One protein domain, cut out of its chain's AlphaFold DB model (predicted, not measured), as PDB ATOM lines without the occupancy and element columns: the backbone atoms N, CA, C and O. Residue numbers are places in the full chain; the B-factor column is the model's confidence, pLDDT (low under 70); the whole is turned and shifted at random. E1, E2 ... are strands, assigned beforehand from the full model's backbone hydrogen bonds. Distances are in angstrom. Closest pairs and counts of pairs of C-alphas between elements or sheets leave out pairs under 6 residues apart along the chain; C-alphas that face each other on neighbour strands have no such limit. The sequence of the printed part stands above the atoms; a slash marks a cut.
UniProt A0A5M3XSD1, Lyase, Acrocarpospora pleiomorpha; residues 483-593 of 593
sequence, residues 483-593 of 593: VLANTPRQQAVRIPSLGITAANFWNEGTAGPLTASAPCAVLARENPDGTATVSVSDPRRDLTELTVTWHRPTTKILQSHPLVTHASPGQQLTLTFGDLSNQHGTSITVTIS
ATOM      1  N   VAL A 483     251.278 236.188 178.318       98.50
ATOM      2  CA  VAL A 483     249.964 236.357 178.964       98.50
ATOM      3  C   VAL A 483     248.873 236.055 177.937       98.50
ATOM      4  O   VAL A 483     248.583 236.860 177.056       98.50
ATOM      5  N   LEU A 484     248.267 234.873 178.045       98.75
ATOM      6  CA  LEU A 484     247.264 234.371 177.100       98.75
ATOM      7  C   LEU A 484     245.880 234.986 177.335       98.75
ATOM      8  O   LEU A 484     245.102 235.144 176.396       98.75
ATOM      9  N   ALA A 485     245.561 235.290 178.593       98.75
ATOM     10  CA  ALA A 485     244.346 235.984 178.993       98.75
ATOM     11  C   ALA A 485     244.555 236.658 180.354       98.75
ATOM     12  O   ALA A 485     245.149 236.066 181.254       98.75
ATOM     13  N   ASN A 486     244.019 237.864 180.526       98.81
ATOM     14  CA  ASN A 486     243.868 238.494 181.836       98.81
ATOM     15  C   ASN A 486     242.539 239.256 181.889       98.81
ATOM     16  O   ASN A 486     242.476 240.458 181.652       98.81
ATOM     17  N   THR A 487     241.451 238.521 182.104       98.75
ATOM     18  CA  THR A 487     240.080 239.043 182.091       98.75
ATOM     19  C   THR A 487     239.298 238.516 183.299       98.75
ATOM     20  O   THR A 487     239.713 237.527 183.906       98.75
ATOM     21  N   PRO A 488     238.122 239.090 183.616       98.19
ATOM     22  CA  PRO A 488     237.242 238.556 184.660       98.19
ATOM     23  C   PRO A 488     236.720 237.136 184.379       98.19
ATOM     24  O   PRO A 488     236.148 236.511 185.260       98.19
ATOM     25  N   ARG A 489     236.880 236.621 183.148       98.56
ATOM     26  CA  ARG A 489     236.408 235.283 182.749       98.56
ATOM     27  C   ARG A 489     237.518 234.238 182.722       98.56
ATOM     28  O   ARG A 489     237.264 233.078 183.038       98.56
ATOM     29  N   GLN A 490     238.733 234.636 182.343       98.44
ATOM     30  CA  GLN A 490     239.909 233.767 182.295       98.44
ATOM     31  C   GLN A 490     241.197 234.536 182.596       98.44
ATOM     32  O   GLN A 490     241.403 235.644 182.093       98.44
ATOM     33  N   GLN A 491     242.098 233.891 183.334       98.94
ATOM     34  CA  GLN A 491     243.474 234.331 183.552       98.94
ATOM     35  C   GLN A 491     244.426 233.190 183.209       98.94
ATOM     36  O   GLN A 491     244.323 232.113 183.788       98.94
ATOM     37  N   ALA A 492     245.330 233.397 182.255       98.94
ATOM     38  CA  ALA A 492     246.171 232.331 181.732       98.94
ATOM     39  C   ALA A 492     247.528 232.837 181.252       98.94
ATOM     40  O   ALA A 492     247.633 233.919 180.672       98.94
ATOM     41  N   VAL A 493     248.547 232.004 181.443       98.88
ATOM     42  CA  VAL A 493     249.921 232.266 181.010       98.88
ATOM     43  C   VAL A 493     250.518 231.037 180.336       98.88
ATOM     44  O   VAL A 493     250.138 229.898 180.625       98.88
ATOM     45  N   ARG A 494     251.497 231.270 179.468       98.81
ATOM     46  CA  ARG A 494     252.412 230.247 178.970       98.81
ATOM     47  C   ARG A 494     253.845 230.649 179.298       98.81
ATOM     48  O   ARG A 494     254.222 231.798 179.097       98.81
ATOM     49  N   ILE A 495     254.622 229.683 179.782       98.62
ATOM     50  CA  ILE A 495     256.045 229.820 180.108       98.62
ATOM     51  C   ILE A 495     256.814 228.849 179.205       98.62
ATOM     52  O   ILE A 495     256.911 227.658 179.532       98.62
ATOM     53  N   PRO A 496     257.302 229.303 178.032       97.38
ATOM     54  CA  PRO A 496     257.879 228.416 177.024       97.38
ATOM     55  C   PRO A 496     259.074 227.606 177.531       97.38
ATOM     56  O   PRO A 496     259.166 226.417 177.232       97.38
ATOM     57  N   SER A 497     259.945 228.217 178.340       96.94
ATOM     58  CA  SER A 497     261.140 227.575 178.913       96.94
ATOM     59  C   SER A 497     260.821 226.381 179.816       96.94
ATOM     60  O   SER A 497     261.634 225.468 179.928       96.94
ATOM     61  N   LEU A 498     259.633 226.368 180.427       97.75
ATOM     62  CA  LEU A 498     259.165 225.301 181.313       97.75
ATOM     63  C   LEU A 498     258.157 224.359 180.645       97.75
ATOM     64  O   LEU A 498     257.679 223.427 181.291       97.75
ATOM     65  N   GLY A 499     257.781 224.617 179.387       97.94
ATOM     66  CA  GLY A 499     256.707 223.885 178.717       97.94
ATOM     67  C   GLY A 499     255.348 224.036 179.410       97.94
ATOM     68  O   GLY A 499     254.486 223.176 179.250       97.94
ATOM     69  N   ILE A 500     255.154 225.089 180.212       98.75
ATOM     70  CA  ILE A 500     253.945 225.280 181.021       98.75
ATOM     71  C   ILE A 500     252.932 226.118 180.251       98.75
ATOM     72  O   ILE A 500     253.251 227.193 179.747       98.75
ATOM     73  N   THR A 501     251.686 225.658 180.223       98.88
ATOM     74  CA  THR A 501     250.506 226.485 179.960       98.88
ATOM     75  C   THR A 501     249.533 226.298 181.110       98.88
ATOM     76  O   THR A 501     249.122 225.175 181.399       98.88
ATOM     77  N   ALA A 502     249.155 227.384 181.770       98.94
ATOM     78  CA  ALA A 502     248.305 227.329 182.945       98.94
ATOM     79  C   ALA A 502     247.182 228.357 182.852       98.94
ATOM     80  O   ALA A 502     247.395 229.468 182.365       98.94
ATOM     81  N   ALA A 503     245.993 227.991 183.318       98.94
ATOM     82  CA  ALA A 503     244.803 228.816 183.219       98.94
ATOM     83  C   ALA A 503     243.869 228.618 184.415       98.94
ATOM     84  O   ALA A 503     243.537 227.493 184.788       98.94
ATOM     85  N   ASN A 504     243.384 229.737 184.939       98.94
ATOM     86  CA  ASN A 504     242.261 229.821 185.854       98.94
ATOM     87  C   ASN A 504     241.038 230.286 185.058       98.94
ATOM     88  O   ASN A 504     240.985 231.419 184.567       98.94
ATOM     89  N   PHE A 505     240.073 229.386 184.894       98.88
ATOM     90  CA  PHE A 505     238.797 229.644 184.243       98.88
ATOM     91  C   PHE A 505     237.765 230.021 185.309       98.88
ATOM     92  O   PHE A 505     237.285 229.165 186.054       98.88
ATOM     93  N   TRP A 506     237.409 231.302 185.362       98.62
ATOM     94  CA  TRP A 506     236.309 231.816 186.186       98.62
ATOM     95  C   TRP A 506     234.949 231.475 185.565       98.62
ATOM     96  O   TRP A 506     233.961 231.269 186.269       98.62
ATOM     97  N   ASN A 507     234.929 231.347 184.237       98.50
ATOM     98  CA  ASN A 507     233.835 230.838 183.416       98.50
ATOM     99  C   ASN A 507     234.358 229.818 182.403       98.50
ATOM    100  O   ASN A 507     235.541 229.821 182.060       98.50
ATOM    101  N   GLU A 508     233.452 229.019 181.844       98.25
ATOM    102  CA  GLU A 508     233.720 228.253 180.631       98.25
ATOM    103  C   GLU A 508     234.262 229.155 179.512       98.25
ATOM    104  O   GLU A 508     233.917 230.341 179.399       98.25
ATOM    105  N   GLY A 509     235.142 228.601 178.684       98.56
ATOM    106  CA  GLY A 509     235.754 229.344 177.591       98.56
ATOM    107  C   GLY A 509     237.106 228.797 177.169       98.56
ATOM    108  O   GLY A 509     237.451 227.652 177.448       98.56
ATOM    109  N   THR A 510     237.863 229.627 176.454       98.75
ATOM    110  CA  THR A 510     239.179 229.285 175.899       98.75
ATOM    111  C   THR A 510     240.189 230.366 176.253       98.75
ATOM    112  O   THR A 510     239.887 231.551 176.126       98.75
ATOM    113  N   ALA A 511     241.383 229.957 176.672       98.38
ATOM    114  CA  ALA A 511     242.523 230.826 176.925       98.38
ATOM    115  C   ALA A 511     243.781 230.189 176.314       98.38
ATOM    116  O   ALA A 511     244.256 229.144 176.767       98.38
ATOM    117  N   GLY A 512     244.289 230.790 175.234       97.94
ATOM    118  CA  GLY A 512     245.342 230.191 174.411       97.94
ATOM    119  C   GLY A 512     244.959 228.780 173.929       97.94
ATOM    120  O   GLY A 512     243.880 228.618 173.360       97.94
ATOM    121  N   PRO A 513     245.802 227.751 174.137       98.31
ATOM    122  CA  PRO A 513     245.523 226.393 173.680       98.31
ATOM    123  C   PRO A 513     244.634 225.590 174.643       98.31
ATOM    124  O   PRO A 513     244.448 224.400 174.416       98.31
ATOM    125  N   LEU A 514     244.113 226.178 175.725       98.81
ATOM    126  CA  LEU A 514     243.263 225.480 176.693       98.81
ATOM    127  C   LEU A 514     241.807 225.925 176.552       98.81
ATOM    128  O   LEU A 514     241.517 227.118 176.562       98.81
ATOM    129  N   THR A 515     240.890 224.965 176.491       98.88
ATOM    130  CA  THR A 515     239.439 225.176 176.538       98.88
ATOM    131  C   THR A 515     238.856 224.383 177.702       98.88
ATOM    132  O   THR A 515     239.165 223.202 177.848       98.88
ATOM    133  N   ALA A 516     237.982 224.999 178.494       98.81
ATOM    134  CA  ALA A 516     237.273 224.354 179.596       98.81
ATOM    135  C   ALA A 516     235.758 224.539 179.460       98.81
ATOM    136  O   ALA A 516     235.283 225.627 179.123       98.81
ATOM    137  N   SER A 517     234.996 223.482 179.748       98.75
ATOM    138  CA  SER A 517     233.527 223.494 179.683       98.75
ATOM    139  C   SER A 517     232.850 224.141 180.894       98.75
ATOM    140  O   SER A 517     231.642 224.345 180.866       98.75
ATOM    141  N   ALA A 518     233.600 224.419 181.961       98.56
ATOM    142  CA  ALA A 518     233.105 224.981 183.213       98.56
ATOM    143  C   ALA A 518     234.247 225.680 183.986       98.56
ATOM    144  O   ALA A 518     235.419 225.492 183.634       98.56
ATOM    145  N   PRO A 519     233.941 226.468 185.036       98.56
ATOM    146  CA  PRO A 519     234.959 227.097 185.874       98.56
ATOM    147  C   PRO A 519     235.873 226.067 186.544       98.56
ATOM    148  O   PRO A 519     235.401 225.212 187.285       98.56
ATOM    149  N   CYS A 520     237.176 226.153 186.301       98.81
ATOM    150  CA  CYS A 520     238.173 225.202 186.795       98.81
ATOM    151  C   CYS A 520     239.581 225.805 186.732       98.81
ATOM    152  O   CYS A 520     239.802 226.824 186.074       98.81
ATOM    153  N   ALA A 521     240.546 225.166 187.386       98.88
ATOM    154  CA  ALA A 521     241.963 225.463 187.192       98.88
ATOM    155  C   ALA A 521     242.615 224.354 186.359       98.88
ATOM    156  O   ALA A 521     242.317 223.174 186.557       98.88
ATOM    157  N   VAL A 522     243.500 224.727 185.435       98.94
ATOM    158  CA  VAL A 522     244.199 223.801 184.533       98.94
ATOM    159  C   VAL A 522     245.681 224.158 184.468       98.94
ATOM    160  O   VAL A 522     246.038 225.302 184.198       98.94
ATOM    161  N   LEU A 523     246.547 223.164 184.656       98.88
ATOM    162  CA  LEU A 523     247.993 223.244 184.452       98.88
ATOM    163  C   LEU A 523     248.418 222.135 183.483       98.88
ATOM    164  O   LEU A 523     248.380 220.958 183.833       98.88
ATOM    165  N   ALA A 524     248.831 222.506 182.274       98.75
ATOM    166  CA  ALA A 524     249.459 221.610 181.311       98.75
ATOM    167  C   ALA A 524     250.974 221.852 181.297       98.75
ATOM    168  O   ALA A 524     251.410 222.998 181.176       98.75
ATOM    169  N   ARG A 525     251.777 220.791 181.417       98.38
ATOM    170  CA  ARG A 525     253.245 220.865 181.405       98.38
ATOM    171  C   ARG A 525     253.836 219.837 180.451       98.38
ATOM    172  O   ARG A 525     253.686 218.640 180.672       98.38
ATOM    173  N   GLU A 526     254.511 220.311 179.410       97.88
ATOM    174  CA  GLU A 526     255.334 219.498 178.508       97.88
ATOM    175  C   GLU A 526     256.684 219.198 179.181       97.88
ATOM    176  O   GLU A 526     257.367 220.101 179.664       97.88
ATOM    177  N   ASN A 527     257.071 217.923 179.233       95.56
ATOM    178  CA  ASN A 527     258.338 217.465 179.796       95.56
ATOM    179  C   ASN A 527     259.403 217.294 178.697       95.56
ATOM    180  O   ASN A 527     259.076 216.920 177.567       95.56
ATOM    181  N   PRO A 528     260.701 217.463 179.021       93.00
ATOM    182  CA  PRO A 528     261.790 217.259 178.060       93.00
ATOM    183  C   PRO A 528     261.890 215.838 177.480       93.00
ATOM    184  O   PRO A 528     262.502 215.650 176.433       93.00
ATOM    185  N   ASP A 529     261.310 214.837 178.147       94.75
ATOM    186  CA  ASP A 529     261.299 213.436 177.706       94.75
ATOM    187  C   ASP A 529     260.202 213.122 176.669       94.75
ATOM    188  O   ASP A 529     260.042 211.970 176.263       94.75
ATOM    189  N   GLY A 530     259.453 214.139 176.227       94.56
ATOM    190  CA  GLY A 530     258.358 214.005 175.270       94.56
ATOM    191  C   GLY A 530     257.025 213.597 175.897       94.56
ATOM    192  O   GLY A 530     256.053 213.411 175.171       94.56
ATOM    193  N   THR A 531     256.951 213.462 177.223       97.25
ATOM    194  CA  THR A 531     255.679 213.310 177.939       97.25
ATOM    195  C   THR A 531     255.083 214.669 178.301       97.25
ATOM    196  O   THR A 531     255.746 215.700 178.229       97.25
ATOM    197  N   ALA A 532     253.826 214.691 178.729       98.00
ATOM    198  CA  ALA A 532     253.225 215.862 179.348       98.00
ATOM    199  C   ALA A 532     252.278 215.464 180.484       98.00
ATOM    200  O   ALA A 532     251.782 214.336 180.546       98.00
ATOM    201  N   THR A 533     252.011 216.400 181.386       98.25
ATOM    202  CA  THR A 533     251.013 216.256 182.450       98.25
ATOM    203  C   THR A 533     249.937 217.317 182.308       98.25
ATOM    204  O   THR A 533     250.254 218.478 182.065       98.25
ATOM    205  N   VAL A 534     248.676 216.931 182.497       98.69
ATOM    206  CA  VAL A 534     247.544 217.855 182.624       98.69
ATOM    207  C   VAL A 534     246.937 217.668 184.006       98.69
ATOM    208  O   VAL A 534     246.363 216.617 184.296       98.69
ATOM    209  N   SER A 535     247.081 218.682 184.851       98.75
ATOM    210  CA  SER A 535     246.489 218.753 186.183       98.75
ATOM    211  C   SER A 535     245.269 219.668 186.150       98.75
ATOM    212  O   SER A 535     245.366 220.811 185.705       98.75
ATOM    213  N   VAL A 536     244.126 219.179 186.625       98.69
ATOM    214  CA  VAL A 536     242.866 219.932 186.692       98.69
ATOM    215  C   VAL A 536     242.307 219.929 188.105       98.69
ATOM    216  O   VAL A 536     242.511 218.972 188.852       98.69
ATOM    217  N   SER A 537     241.563 220.962 188.473       98.56
ATOM    218  CA  SER A 537     240.763 220.954 189.697       98.56
ATOM    219  C   SER A 537     239.478 221.756 189.535       98.56
ATOM    220  O   SER A 537     239.364 222.611 188.652       98.56
ATOM    221  N   ASP A 538     238.525 221.489 190.424       98.38
ATOM    222  CA  ASP A 538     237.326 222.299 190.629       98.38
ATOM    223  C   ASP A 538     237.433 223.066 191.961       98.38
ATOM    224  O   ASP A 538     237.092 222.519 193.017       98.38
ATOM    225  N   PRO A 539     237.886 224.333 191.948       97.94
ATOM    226  CA  PRO A 539     237.950 225.152 193.157       97.94
ATOM    227  C   PRO A 539     236.592 225.397 193.835       97.94
ATOM    228  O   PRO A 539     236.562 225.614 195.046       97.94
ATOM    229  N   ARG A 540     235.470 225.359 193.097       96.62
ATOM    230  CA  ARG A 540     234.123 225.612 193.652       96.62
ATOM    231  C   ARG A 540     233.519 224.386 194.332       96.62
ATOM    232  O   ARG A 540     232.643 224.554 195.188       96.62
ATOM    233  N   ARG A 541     234.016 223.189 193.998       95.19
ATOM    234  CA  ARG A 541     233.605 221.885 194.548       95.19
ATOM    235  C   ARG A 541     232.138 221.560 194.253       95.19
ATOM    236  O   ARG A 541     231.413 221.086 195.121       95.19
ATOM    237  N   ASP A 542     231.686 221.869 193.045       95.75
ATOM    238  CA  ASP A 542     230.306 221.659 192.598       95.75
ATOM    239  C   ASP A 542     230.164 221.078 191.188       95.75
ATOM    240  O   ASP A 542     229.039 220.897 190.716       95.75
ATOM    241  N   LEU A 543     231.268 220.744 190.518       97.19
ATOM    242  CA  LEU A 543     231.232 220.126 189.202       97.19
ATOM    243  C   LEU A 543     230.990 218.623 189.304       97.19
ATOM    244  O   LEU A 543     231.792 217.878 189.864       97.19
ATOM    245  N   THR A 544     229.905 218.169 188.686       97.00
ATOM    246  CA  THR A 544     229.619 216.743 188.479       97.00
ATOM    247  C   THR A 544     230.230 216.199 187.184       97.00
ATOM    248  O   THR A 544     230.305 214.986 187.003       97.00
ATOM    249  N   GLU A 545     230.667 217.090 186.293       98.00
ATOM    250  CA  GLU A 545     231.410 216.783 185.074       98.00
ATOM    251  C   GLU A 545     232.265 217.995 184.671       98.00
ATOM    252  O   GLU A 545     231.861 219.148 184.850       98.00
ATOM    253  N   LEU A 546     233.436 217.740 184.092       98.69
ATOM    254  CA  LEU A 546     234.290 218.761 183.485       98.69
ATOM    255  C   LEU A 546     234.922 218.211 182.211       98.69
ATOM    256  O   LEU A 546     235.536 217.152 182.242       98.69
ATOM    257  N   THR A 547     234.855 218.954 181.109       98.81
ATOM    258  CA  THR A 547     235.638 218.665 179.904       98.81
ATOM    259  C   THR A 547     236.700 219.737 179.701       98.81
ATOM    260  O   THR A 547     236.394 220.929 179.630       98.81
ATOM    261  N   VAL A 548     237.952 219.299 179.575       98.81
ATOM    262  CA  VAL A 548     239.104 220.134 179.233       98.81
ATOM    263  C   VAL A 548     239.675 219.663 177.904       98.81
ATOM    264  O   VAL A 548     239.968 218.481 177.722       98.81
ATOM    265  N   THR A 549     239.858 220.600 176.979       98.81
ATOM    266  CA  THR A 549     240.550 220.369 175.713       98.81
ATOM    267  C   THR A 549     241.849 221.155 175.696       98.81
ATOM    268  O   THR A 549     241.855 222.366 175.913       98.81
ATOM    269  N   TRP A 550     242.948 220.469 175.408       98.56
ATOM    270  CA  TRP A 550     244.236 221.075 175.116       98.56
ATOM    271  C   TRP A 550     244.521 220.929 173.621       98.56
ATOM    272  O   TRP A 550     244.669 219.817 173.111       98.56
ATOM    273  N   HIS A 551     244.585 222.058 172.912       97.88
ATOM    274  CA  HIS A 551     244.839 222.180 171.469       97.88
ATOM    275  C   HIS A 551     246.310 221.903 171.132       97.88
ATOM    276  O   HIS A 551     247.029 222.738 170.581       97.88
ATOM    277  N   ARG A 552     246.766 220.713 171.521       95.31
ATOM    278  CA  ARG A 552     248.112 220.190 171.336       95.31
ATOM    279  C   ARG A 552     248.014 218.752 170.819       95.31
ATOM    280  O   ARG A 552     247.250 217.970 171.391       95.31
ATOM    281  N   PRO A 553     248.779 218.382 169.776       96.50
ATOM    282  CA  PRO A 553     248.827 217.001 169.328       96.50
ATOM    283  C   PRO A 553     249.383 216.081 170.413       96.50
ATOM    284  O   PRO A 553     250.403 216.388 171.025       96.50
ATOM    285  N   THR A 554     248.709 214.959 170.638       96.69
ATOM    286  CA  THR A 554     249.050 213.948 171.646       96.69
ATOM    287  C   THR A 554     248.820 212.561 171.062       96.69
ATOM    288  O   THR A 554     247.983 212.367 170.179       96.69
ATOM    289  N   THR A 555     249.589 211.580 171.515       95.19
ATOM    290  CA  THR A 555     249.604 210.228 170.954       95.19
ATOM    291  C   THR A 555     248.834 209.235 171.812       95.19
ATOM    292  O   THR A 555     248.062 208.437 171.279       95.19
ATOM    293  N   LYS A 556     249.023 209.258 173.136       95.94
ATOM    294  CA  LYS A 556     248.391 208.296 174.053       95.94
ATOM    295  C   LYS A 556     248.342 208.800 175.492       95.94
ATOM    296  O   LYS A 556     249.153 209.617 175.916       95.94
ATOM    297  N   ILE A 557     247.424 208.220 176.262       97.62
ATOM    298  CA  ILE A 557     247.403 208.346 177.721       97.62
ATOM    299  C   ILE A 557     248.402 207.346 178.313       97.62
ATOM    300  O   ILE A 557     248.337 206.154 178.011       97.62
ATOM    301  N   LEU A 558     249.326 207.829 179.142       97.38
ATOM    302  CA  LEU A 558     250.316 207.010 179.845       97.38
ATOM    303  C   LEU A 558     249.824 206.604 181.234       97.38
ATOM    304  O   LEU A 558     249.942 205.445 181.621       97.38
ATOM    305  N   GLN A 559     249.248 207.557 181.964       97.00
ATOM    306  CA  GLN A 559     248.667 207.343 183.283       97.00
ATOM    307  C   GLN A 559     247.386 208.165 183.398       97.00
ATOM    308  O   GLN A 559     247.406 209.382 183.226       97.00
ATOM    309  N   SER A 560     246.275 207.489 183.680       95.38
ATOM    310  CA  SER A 560     244.970 208.123 183.888       95.38
ATOM    311  C   SER A 560     244.628 208.211 185.376       95.38
ATOM    312  O   SER A 560     245.278 207.587 186.217       95.38
ATOM    313  N   HIS A 561     243.568 208.950 185.690       96.06
ATOM    314  CA  HIS A 561     242.959 209.003 187.014       96.06
ATOM    315  C   HIS A 561     241.586 208.308 186.992       96.06
ATOM    316  O   HIS A 561     240.894 208.408 185.977       96.06
ATOM    317  N   PRO A 562     241.130 207.660 188.086       96.56
ATOM    318  CA  PRO A 562     239.824 206.986 188.131       96.56
ATOM    319  C   PRO A 562     238.613 207.866 187.790       96.56
ATOM    320  O   PRO A 562     237.570 207.349 187.414       96.56
ATOM    321  N   LEU A 563     238.748 209.190 187.922       96.69
ATOM    322  CA  LEU A 563     237.693 210.148 187.575       96.69
ATOM    323  C   LEU A 563     237.661 210.531 186.094       96.69
ATOM    324  O   LEU A 563     236.741 211.233 185.693       96.69
ATOM    325  N   VAL A 564     238.625 210.106 185.277       97.69
ATOM    326  CA  VAL A 564     238.594 210.359 183.831       97.69
ATOM    327  C   VAL A 564     237.606 209.387 183.189       97.69
ATOM    328  O   VAL A 564     237.865 208.187 183.110       97.69
ATOM    329  N   THR A 565     236.469 209.905 182.726       97.88
ATOM    330  CA  THR A 565     235.397 209.127 182.084       97.88
ATOM    331  C   THR A 565     235.594 209.013 180.577       97.88
ATOM    332  O   THR A 565     235.194 208.016 179.973       97.88
ATOM    333  N   HIS A 566     236.248 209.999 179.962       97.69
ATOM    334  CA  HIS A 566     236.615 209.976 178.552       97.69
ATOM    335  C   HIS A 566     237.982 210.630 178.334       97.69
ATOM    336  O   HIS A 566     238.291 211.661 178.925       97.69
ATOM    337  N   ALA A 567     238.797 210.038 177.463       97.44
ATOM    338  CA  ALA A 567     240.074 210.595 177.043       97.44
ATOM    339  C   ALA A 567     240.285 210.320 175.553       97.44
ATOM    340  O   ALA A 567     240.220 209.171 175.115       97.44
ATOM    341  N   SER A 568     240.548 211.375 174.788       97.62
ATOM    342  CA  SER A 568     240.732 211.313 173.340       97.62
ATOM    343  C   SER A 568     242.016 212.054 172.957       97.62
ATOM    344  O   SER A 568     241.986 213.281 172.820       97.62
ATOM    345  N   PRO A 569     243.164 211.352 172.861       96.62
ATOM    346  CA  PRO A 569     244.374 211.902 172.261       96.62
ATOM    347  C   PRO A 569     244.236 211.961 170.731       96.62
ATOM    348  O   PRO A 569     243.462 211.216 170.126       96.62
ATOM    349  N   GLY A 570     245.007 212.829 170.082       96.31
ATOM    350  CA  GLY A 570     244.953 213.025 168.635       96.31
ATOM    351  C   GLY A 570     245.562 214.359 168.221       96.31
ATOM    352  O   GLY A 570     246.594 214.759 168.743       96.31
ATOM    353  N   GLN A 571     244.924 215.076 167.292       96.38
ATOM    354  CA  GLN A 571     245.354 216.436 166.912       96.38
ATOM    355  C   GLN A 571     245.183 217.459 168.050       96.38
ATOM    356  O   GLN A 571     245.879 218.469 168.094       96.38
ATOM    357  N   GLN A 572     244.276 217.163 168.978       97.19
ATOM    358  CA  GLN A 572     244.083 217.835 170.257       97.19
ATOM    359  C   GLN A 572     243.806 216.757 171.310       97.19
ATOM    360  O   GLN A 572     243.314 215.679 170.967       97.19
ATOM    361  N   LEU A 573     244.097 217.044 172.573       98.25
ATOM    362  CA  LEU A 573     243.720 216.195 173.696       98.25
ATOM    363  C   LEU A 573     242.394 216.678 174.276       98.25
ATOM    364  O   LEU A 573     242.309 217.825 174.706       98.25
ATOM    365  N   THR A 574     241.398 215.804 174.370       98.56
ATOM    366  CA  THR A 574     240.179 216.065 175.150       98.56
ATOM    367  C   THR A 574     240.097 215.093 176.322       98.56
ATOM    368  O   THR A 574     240.175 213.879 176.130       98.56
ATOM    369  N   LEU A 575     239.936 215.630 177.531       98.69
ATOM    370  CA  LEU A 575     239.736 214.889 178.774       98.69
ATOM    371  C   LEU A 575     238.384 215.277 179.372       98.69
ATOM    372  O   LEU A 575     238.137 216.459 179.606       98.69
ATOM    373  N   THR A 576     237.540 214.290 179.655       98.69
ATOM    374  CA  THR A 576     236.315 214.466 180.437       98.69
ATOM    375  C   THR A 576     236.482 213.776 181.780       98.69
ATOM    376  O   THR A 576     236.865 212.605 181.858       98.69
ATOM    377  N   PHE A 577     236.202 214.523 182.836       98.38
ATOM    378  CA  PHE A 577     236.220 214.095 184.222       98.38
ATOM    379  C   PHE A 577     234.776 213.955 184.703       98.38
ATOM    380  O   PHE A 577     233.939 214.787 184.360       98.38
ATOM    381  N   GLY A 578     234.498 212.907 185.478       97.81
ATOM    382  CA  GLY A 578     233.226 212.718 186.173       97.81
ATOM    383  C   GLY A 578     233.093 213.644 187.384       97.81
ATOM    384  O   GLY A 578     233.570 214.774 187.365       97.81
ATOM    385  N   ASP A 579     232.469 213.152 188.454       97.00
ATOM    386  CA  ASP A 579     232.153 213.971 189.625       97.00
ATOM    387  C   ASP A 579     233.405 214.443 190.390       97.00
ATOM    388  O   ASP A 579     234.145 213.651 190.985       97.00
ATOM    389  N   LEU A 580     233.623 215.760 190.378       96.19
ATOM    390  CA  LEU A 580     234.723 216.462 191.038       96.19
ATOM    391  C   LEU A 580     234.314 217.055 192.391       96.19
ATOM    392  O   LEU A 580     235.192 217.432 193.171       96.19
ATOM    393  N   SER A 581     233.017 217.125 192.702       92.50
ATOM    394  CA  SER A 581     232.504 217.809 193.899       92.50
ATOM    395  C   SER A 581     233.084 217.237 195.203       92.50
ATOM    396  O   SER A 581     233.438 217.977 196.122       92.50
ATOM    397  N   ASN A 582     233.326 215.923 195.230       91.06
ATOM    398  CA  ASN A 582     233.903 215.191 196.363       91.06
ATOM    399  C   ASN A 582     235.447 215.200 196.408       91.06
ATOM    400  O   ASN A 582     236.059 214.518 197.235       91.06
ATOM    401  N   GLN A 583     236.104 215.944 195.512       94.06
ATOM    402  CA  GLN A 583     237.567 216.076 195.485       94.06
ATOM    403  C   GLN A 583     238.077 217.242 196.325       94.06
ATOM    404  O   GLN A 583     239.290 217.427 196.421       94.06
ATOM    405  N   HIS A 584     237.188 218.024 196.945       92.12
ATOM    406  CA  HIS A 584     237.559 219.123 197.841       92.12
ATOM    407  C   HIS A 584     238.537 220.131 197.203       92.12
ATOM    408  O   HIS A 584     239.405 220.679 197.877       92.12
ATOM    409  N   GLY A 585     238.430 220.346 195.887       94.62
ATOM    410  CA  GLY A 585     239.303 221.242 195.123       94.62
ATOM    411  C   GLY A 585     240.722 220.724 194.885       94.62
ATOM    412  O   GLY A 585     241.569 221.479 194.410       94.62
ATOM    413  N   THR A 586     241.015 219.463 195.216       95.50
ATOM    414  CA  THR A 586     242.328 218.856 194.954       95.50
ATOM    415  C   THR A 586     242.559 218.619 193.461       95.50
ATOM    416  O   THR A 586     241.623 218.540 192.665       95.50
ATOM    417  N   SER A 587     243.833 218.551 193.070       97.12
ATOM    418  CA  SER A 587     244.226 218.378 191.672       97.12
ATOM    419  C   SER A 587     244.169 216.919 191.238       97.12
ATOM    420  O   SER A 587     244.693 216.032 191.909       97.12
ATOM    421  N   ILE A 588     243.606 216.690 190.058       97.50
ATOM    422  CA  ILE A 588     243.636 215.423 189.337       97.50
ATOM    423  C   ILE A 588     244.631 215.561 188.201       97.50
ATOM    424  O   ILE A 588     244.498 216.469 187.387       97.50
ATOM    425  N   THR A 589     245.597 214.648 188.119       97.75
ATOM    426  CA  THR A 589     246.641 214.693 187.089       97.75
ATOM    427  C   THR A 589     246.545 213.498 186.154       97.75
ATOM    428  O   THR A 589     246.392 212.360 186.597       97.75
ATOM    429  N   VAL A 590     246.660 213.770 184.857       98.25
ATOM    430  CA  VAL A 590     246.764 212.775 183.784       98.25
ATOM    431  C   VAL A 590     248.114 212.948 183.098       98.25
ATOM    432  O   VAL A 590     248.493 214.067 182.755       98.25
ATOM    433  N   THR A 591     248.834 211.849 182.879       98.00
ATOM    434  CA  THR A 591     250.109 211.832 182.151       98.00
ATOM    435  C   THR A 591     249.896 211.276 180.751       98.00
ATOM    436  O   THR A 591     249.226 210.255 180.569       98.00
ATOM    437  N   ILE A 592     250.489 211.927 179.758       97.38
ATOM    438  CA  ILE A 592     250.304 211.652 178.333       97.38
ATOM    439  C   ILE A 592     251.638 211.721 177.570       97.38
ATOM    440  O   ILE A 592     252.637 212.189 178.116       97.38
ATOM    441  N   SER A 593     251.652 211.260 176.319       94.56
ATOM    442  CA  SER A 593     252.743 211.470 175.348       94.56
ATOM    443  C   SER A 593     252.224 211.933 174.001       94.56
ATOM    444  O   SER A 593     250.987 211.922 173.812       94.56
TER     445      SER A 593
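Overview. This is residues 483 to 593 of the 593 residues of the protein "Lyase" of Acrocarpospora pleiomorpha (UniProt A0A5M3XSD1). Two antiparallel sheets lie face to face as a sandwich, a twisted wall of seven strands, E1 E2 E3 E6 E7 E12 E9, covered on one face by a smaller sheet of five, E4 E5 E8 E11 E10. The chain passes back and forth between the two layers, and the strands of the one stand at 32 degrees to those of the other. The printed part has 111 residues with twelve named strands, E1 to E12 in order along the chain, and no named helix; the class is all strand. The whole is compact, with a radius of gyration of the C-alphas of 12.9 A, and rounded, with spans of 35 by 32 by 21 A.

Along the chain. E1 is residues 483 to 486, beginning at C-alpha 483 at (249.964, 236.357, 178.964). E2 is residues 490 to 495, 16.8 A long, and E3 residues 500 to 505, 16.1 A. The short strands E4, residues 509 to 511, and E5, residues 514 to 516, follow. E6, residues 520 to 526, is the longest strand by residues and measures 19.9 A; E7, residues 532 to 537, measures 17.0 A. E8 is residues 546 to 550, 13.2 A, and E9 residues 557 to 559. E10 is residues 564 to 568, 10.7 A, and E11 residues 573 to 577, 13.1 A. E12, residues 588 to 592, 13.4 A, ends at C-alpha 592 at (250.304, 211.652, 178.333).

Arrangement. In the larger sheet E1 E2 E3 is a meander, each strand the antiparallel neighbour of the one before. N 492 and O 485 are 2.9 A apart across the hairpin E1 and E2, and N 493 and O 502 2.9 A across the hairpin E2 and E3. E3 pairs with E6 through N 503 and O 522, 2.8 A. The hairpin E6 and E7 has N 523 and O 535 at 2.8 A. E7 and E12 have N 534 and O 590 at 2.9 A. E9, an edge strand, pairs with E12 through N 591 and O 559, 2.9 A, their directions at 127 degrees. In the smaller sheet, the hairpin E4 and E5 has N 511 and O 514 at 2.8 A, E5 and E8 N 515 and O 549 at 2.8 A, E8 and E11 N 548 and O 575 at 2.8 A, and the hairpin E10 and E11 N 576 and O 566 at 2.8 A. Between the sheets, the closest C-alphas of E2 and E4 are those of Ala 492 and Ala 511, 6.2 A apart. E6 and E8 are near each other, with 7 pairs of C-alphas within 10 A.

Size, cuts and confidence. The two C-alphas farthest apart, those of Pro 488 and Asp 529, are 35.5 A apart. The printed part has no cut and no long link. The mean pLDDT of the printed part is 97.5, and no printed residue is under 70.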